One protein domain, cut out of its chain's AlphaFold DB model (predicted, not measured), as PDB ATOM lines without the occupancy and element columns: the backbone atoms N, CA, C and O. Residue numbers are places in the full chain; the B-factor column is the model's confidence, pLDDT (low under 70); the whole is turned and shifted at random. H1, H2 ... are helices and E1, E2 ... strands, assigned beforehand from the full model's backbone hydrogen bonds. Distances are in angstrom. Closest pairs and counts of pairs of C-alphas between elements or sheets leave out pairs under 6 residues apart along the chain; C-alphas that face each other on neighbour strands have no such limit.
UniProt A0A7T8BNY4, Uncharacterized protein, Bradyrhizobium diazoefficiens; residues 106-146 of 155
ATOM      1  N   ASP A 106      48.491  -7.228  -8.622       94.31
ATOM      2  CA  ASP A 106      49.617  -6.984  -7.721       94.31
ATOM      3  C   ASP A 106      49.361  -5.788  -6.804       94.31
ATOM      4  O   ASP A 106      49.566  -5.895  -5.594       94.31
ATOM      5  N   LEU A 107      48.822  -4.689  -7.341       96.62
ATOM      6  CA  LEU A 107      48.422  -3.533  -6.542       96.62
ATOM      7  C   LEU A 107      47.318  -3.893  -5.538       96.62
ATOM      8  O   LEU A 107      47.364  -3.461  -4.387       96.62
ATOM      9  N   GLY A 108      46.342  -4.707  -5.946       97.75
ATOM     10  CA  GLY A 108      45.289  -5.198  -5.058       97.75
ATOM     11  C   GLY A 108      45.851  -6.012  -3.890       97.75
ATOM     12  O   GLY A 108      45.491  -5.774  -2.737       97.75
ATOM     13  N   ARG A 109      46.790  -6.926  -4.171       96.88
ATOM     14  CA  ARG A 109      47.492  -7.711  -3.140       96.88
ATOM     15  C   ARG A 109      48.307  -6.829  -2.202       96.88
ATOM     16  O   ARG A 109      48.247  -7.022  -0.990       96.88
ATOM     17  N   PHE A 110      49.020  -5.853  -2.756       97.00
ATOM     18  CA  PHE A 110      49.806  -4.894  -1.989       97.00
ATOM     19  C   PHE A 110      48.926  -4.092  -1.021       97.00
ATOM     20  O   PHE A 110      49.151  -4.122   0.187       97.00
ATOM     21  N   ARG A 111      47.843  -3.484  -1.522       97.56
ATOM     22  CA  ARG A 111      46.894  -2.720  -0.694       97.56
ATOM     23  C   ARG A 111      46.220  -3.576   0.372       97.56
ATOM     24  O   ARG A 111      46.009  -3.110   1.487       97.56
ATOM     25  N   ALA A 112      45.878  -4.823   0.053       97.19
ATOM     26  CA  ALA A 112      45.299  -5.737   1.031       97.19
ATOM     27  C   ALA A 112      46.286  -6.058   2.166       97.19
ATOM     28  O   ALA A 112      45.883  -6.094   3.328       97.19
ATOM     29  N   ALA A 113      47.570  -6.252   1.847       96.31
ATOM     30  CA  ALA A 113      48.611  -6.479   2.845       96.31
ATOM     31  C   ALA A 113      48.820  -5.250   3.745       96.31
ATOM     32  O   ALA A 113      48.798  -5.392   4.967       96.31
ATOM     33  N   GLU A 114      48.927  -4.050   3.164       96.56
ATOM     34  CA  GLU A 114      49.019  -2.795   3.928       96.56
ATOM     35  C   GLU A 114      47.795  -2.590   4.825       96.56
ATOM     36  O   GLU A 114      47.921  -2.273   6.007       96.56
ATOM     37  N   SER A 115      46.596  -2.832   4.288       96.56
ATOM     38  CA  SER A 115      45.353  -2.704   5.045       96.56
ATOM     39  C   SER A 115      45.312  -3.659   6.234       96.56
ATOM     40  O   SER A 115      44.846  -3.264   7.299       96.56
ATOM     41  N   ARG A 116      45.790  -4.900   6.093       94.44
ATOM     42  CA  ARG A 116      45.887  -5.819   7.236       94.44
ATOM     43  C   ARG A 116      46.882  -5.309   8.264       94.44
ATOM     44  O   ARG A 116      46.535  -5.204   9.434       94.44
ATOM     45  N   GLN A 117      48.072  -4.907   7.825       94.44
ATOM     46  CA  GLN A 117      49.107  -4.420   8.732       94.44
ATOM     47  C   GLN A 117      48.664  -3.190   9.534       94.44
ATOM     48  O   GLN A 117      49.049  -3.068  10.684       94.44
ATOM     49  N   LEU A 118      47.862  -2.290   8.957       95.81
ATOM     50  CA  LEU A 118      47.387  -1.080   9.639       95.81
ATOM     51  C   LEU A 118      46.209  -1.319  10.592       95.81
ATOM     52  O   LEU A 118      46.009  -0.534  11.522       95.81
ATOM     53  N   ASN A 119      45.391  -2.340  10.323       96.31
ATOM     54  CA  ASN A 119      44.100  -2.529  10.989       96.31
ATOM     55  C   ASN A 119      44.048  -3.753  11.912       96.31
ATOM     56  O   ASN A 119      43.098  -3.876  12.684       96.31
ATOM     57  N   GLU A 120      45.031  -4.650  11.858       95.25
ATOM     58  CA  GLU A 120      45.041  -5.890  12.636       95.25
ATOM     59  C   GLU A 120      46.084  -5.859  13.752       95.25
ATOM     60  O   GLU A 120      47.171  -5.307  13.611       95.25
ATOM     61  N   TYR A 121      45.767  -6.510  14.869       95.75
ATOM     62  CA  TYR A 121      46.739  -6.755  15.929       95.75
ATOM     63  C   TYR A 121      47.662  -7.907  15.548       95.75
ATOM     64  O   TYR A 121      47.205  -8.980  15.149       95.75
ATOM     65  N   TYR A 122      48.960  -7.730  15.765       94.62
ATOM     66  CA  TYR A 122      49.928  -8.813  15.639       94.62
ATOM     67  C   TYR A 122      51.147  -8.576  16.530       94.62
ATOM     68  O   TYR A 122      51.390  -7.477  17.023       94.62
ATOM     69  N   TRP A 123      51.929  -9.624  16.758       95.62
ATOM     70  CA  TRP A 123      53.156  -9.531  17.545       95.62
ATOM     71  C   TRP A 123      54.331  -9.096  16.674       95.62
ATOM     72  O   TRP A 123      54.603  -9.743  15.663       95.62
ATOM     73  N   ILE A 124      55.051  -8.053  17.092       94.88
ATOM     74  CA  ILE A 124      56.315  -7.642  16.463       94.88
ATOM     75  C   ILE A 124      57.461  -8.447  17.080       94.88
ATOM     76  O   ILE A 124      58.249  -9.060  16.366       94.88
ATOM     77  N   ASP A 125      57.513  -8.498  18.413       96.00
ATOM     78  CA  ASP A 125      58.466  -9.303  19.174       96.00
ATOM     79  C   ASP A 125      57.765  -9.873  20.413       96.00
ATOM     80  O   ASP A 125      57.536  -9.181  21.408       96.00
ATOM     81  N   LYS A 126      57.409 -11.160  20.344       93.19
ATOM     82  CA  LYS A 126      56.726 -11.865  21.439       93.19
ATOM     83  C   LYS A 126      57.585 -11.968  22.696       93.19
ATOM     84  O   LYS A 126      57.037 -11.962  23.790       93.19
ATOM     85  N   GLN A 127      58.906 -12.079  22.551       96.38
ATOM     86  CA  GLN A 127      59.814 -12.284  23.683       96.38
ATOM     87  C   GLN A 127      59.966 -10.999  24.494       96.38
ATOM     88  O   GLN A 127      60.034 -11.043  25.718       96.38
ATOM     89  N   LYS A 128      59.966  -9.851  23.810       95.31
ATOM     90  CA  LYS A 128      60.032  -8.523  24.437       95.31
ATOM     91  C   LYS A 128      58.664  -7.936  24.791       95.31
ATOM     92  O   LYS A 128      58.607  -6.829  25.314       95.31
ATOM     93  N   GLY A 129      57.570  -8.640  24.493       94.31
ATOM     94  CA  GLY A 129      56.213  -8.154  24.748       94.31
ATOM     95  C   GLY A 129      55.784  -6.991  23.843       94.31
ATOM     96  O   GLY A 129      54.915  -6.214  24.225       94.31
ATOM     97  N   ILE A 130      56.373  -6.856  22.651       95.75
ATOM     98  CA  ILE A 130      56.089  -5.756  21.721       95.75
ATOM     99  C   ILE A 130      55.051  -6.215  20.691       95.75
ATOM    100  O   ILE A 130      55.319  -7.086  19.856       95.75
ATOM    101  N   ALA A 131      53.870  -5.598  20.724       95.12
ATOM    102  CA  ALA A 131      52.782  -5.840  19.782       95.12
ATOM    103  C   ALA A 131      52.505  -4.607  18.911       95.12
ATOM    104  O   ALA A 131      52.669  -3.468  19.343       95.12
ATOM    105  N   HIS A 132      52.065  -4.850  17.681       95.81
ATOM    106  CA  HIS A 132      51.477  -3.833  16.827       95.81
ATOM    107  C   HIS A 132      50.042  -3.549  17.286       95.81
ATOM    108  O   HIS A 132      49.250  -4.476  17.475       95.81
ATOM    109  N   VAL A 133      49.714  -2.266  17.432       95.25
ATOM    110  CA  VAL A 133      48.360  -1.782  17.717       95.25
ATOM    111  C   VAL A 133      47.805  -1.143  16.442       95.25
ATOM    112  O   VAL A 133      48.473  -0.256  15.905       95.25
ATOM    113  N   PRO A 134      46.597  -1.526  15.984       97.19
ATOM    114  CA  PRO A 134      45.933  -0.909  14.849       97.19
ATOM    115  C   PRO A 134      45.919   0.606  14.959       97.19
ATOM    116  O   PRO A 134      45.616   1.169  16.016       97.19
ATOM    117  N   ILE A 135      46.182   1.276  13.841       96.38
ATOM    118  CA  ILE A 135      46.394   2.723  13.821       96.38
ATOM    119  C   ILE A 135      45.195   3.499  14.381       96.38
ATOM    120  O   ILE A 135      45.370   4.502  15.066       96.38
ATOM    121  N   ARG A 136      43.968   3.011  14.154       96.31
ATOM    122  CA  ARG A 136      42.741   3.630  14.676       96.31
ATOM    123  C   ARG A 136      42.700   3.637  16.204       96.31
ATOM    124  O   ARG A 136      42.359   4.661  16.792       96.31
ATOM    125  N   GLU A 137      43.067   2.526  16.830       95.75
ATOM    126  CA  GLU A 137      43.097   2.419  18.288       95.75
ATOM    127  C   GLU A 137      44.277   3.199  18.864       95.75
ATOM    128  O   GLU A 137      44.100   3.934  19.830       95.75
ATOM    129  N   ALA A 138      45.444   3.149  18.212       94.38
ATOM    130  CA  ALA A 138      46.594   3.961  18.601       94.38
ATOM    131  C   ALA A 138      46.253   5.462  18.602       94.38
ATOM    132  O   ALA A 138      46.520   6.147  19.585       94.38
ATOM    133  N   MET A 139      45.594   5.966  17.550       94.62
ATOM    134  CA  MET A 139      45.124   7.357  17.491       94.62
ATOM    135  C   MET A 139      44.134   7.678  18.616       94.62
ATOM    136  O   MET A 139      44.242   8.729  19.242       94.62
ATOM    137  N   LYS A 140      43.183   6.782  18.900       95.25
ATOM    138  CA  LYS A 140      42.201   6.973  19.976       95.25
ATOM    139  C   LYS A 140      42.876   7.070  21.343       95.25
ATOM    140  O   LYS A 140      42.574   7.992  22.098       95.25
ATOM    141  N   THR A 141      43.798   6.159  21.646       92.75
ATOM    142  CA  THR A 141      44.574   6.190  22.891       92.75
ATOM    143  C   THR A 141      45.428   7.451  22.966       92.75
ATOM    144  O   THR A 141      45.422   8.120  23.991       92.75
ATOM    145  N   LEU A 142      46.086   7.836  21.870       91.75
ATOM    146  CA  LEU A 142      46.909   9.044  21.809       91.75
ATOM    147  C   LEU A 142      46.098  10.312  22.111       91.75
ATOM    148  O   LEU A 142      46.556  11.171  22.855       91.75
ATOM    149  N   VAL A 143      44.885  10.428  21.563       91.69
ATOM    150  CA  VAL A 143      43.993  11.572  21.822       91.69
ATOM    151  C   VAL A 143      43.539  11.608  23.283       91.69
ATOM    152  O   VAL A 143      43.412  12.688  23.852       91.69
ATOM    153  N   GLN A 144      43.298  10.447  23.896       91.06
ATOM    154  CA  GLN A 144      42.857  10.355  25.290       91.06
ATOM    155  C   GLN A 144      43.981  10.642  26.287       91.06
ATOM    156  O   GLN A 144      43.767  11.352  27.265       91.06
ATOM    157  N   THR A 145      45.163  10.073  26.058       89.62
ATOM    158  CA  THR A 145      46.317  10.207  26.954       89.62
ATOM    159  C   THR A 145      47.059  11.523  26.728       89.62
ATOM    160  O   THR A 145      47.643  12.066  27.661       89.62
ATOM    161  N   GLY A 146      47.001  12.069  25.511       83.75
ATOM    162  CA  GLY A 146      47.872  13.156  25.092       83.75
ATOM    163  C   GLY A 146      49.318  12.684  24.920       83.75
ATOM    164  O   GLY A 146      49.668  11.533  25.183       83.75
TER     165      GLY A 146
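Overview. This is residues 106 to 146 of the 155 residues of an uncharacterized protein of Bradyrhizobium diazoefficiens (UniProt A0A7T8BNY4). The model is a flat T: the small two-stranded hairpin of E1 and E2 makes the stem, and H1 and H2, one after the other in a stepped line and running the same way, make the crossbar. Residues 106 to 114 of H1 stick out at one end of the crossbar, and residues 138 to 146, of which 138 to 145 belong to H2, stick out at the other. The printed part has 41 residues with two named helices and two named strands, in the order H1, E1, E2, H2; the sheet has the order E1 - E2 and is antiparallel. The class is mixed, helices and strands. The whole is loose, with a radius of gyration of the C-alphas of 12.7 A, and spans 38 by 28 by 10 A.

Arrangement. Strands E1, residues 122 to 125, and E2, residues 130 to 132, form an antiparallel hairpin, with 148 degrees between their directions. The C-alphas of Trp 123 and Ala 131 face each other at 4.3 A. Across the pair, N 132 and O 122, at 2.8 A, and N 130 and O 125, at 2.9 A, are within hydrogen-bond range. H1, residues 106 to 119, and H2, residues 135 to 145, only just touch, with 3 pairs of C-alphas within 8 A, and they touch only at their ends. H1 touches H2 with residues 118 to 119 alone; the closest C-alphas of the two helices are those of Leu 118 and Ile 135, 5.7 A apart. The lines of H1 and H2 stand at a shallow tilt of 28 degrees, the same way, with their centres 21.7 A apart. H1 and E2 are only just apart, with the closest C-alphas at 8.5 A, and E1 and H2 are apart. In H1 and H2 every O i to N i+4 pair is within hydrogen-bond range.

Along the chain. E1, from Tyr 122 to Asp 125, measures 9.3 A from first to last C-alpha, and E2, from Ile 130 to His 132, measures 7.0 A. H1 is 20.0 A long, from C-alpha 106 at (49.617, -6.984, -7.721) to C-alpha 119 at (44.100, -2.529, 10.989). H2 is 15.1 A long and ends with C-alpha 145 at (46.317, 10.207, 26.954).

Size, cuts and confidence. The two C-alphas farthest apart are those of Asp 106 and Thr 145, at 38.8 A. The printed part, residues 106 to 146, has no cut. The links H1 to E1, E1 to E2 and E2 to H2 are tight, with 2, 4 and 2 residues. The mean pLDDT of the printed part is 94.9, and no printed residue is under 70.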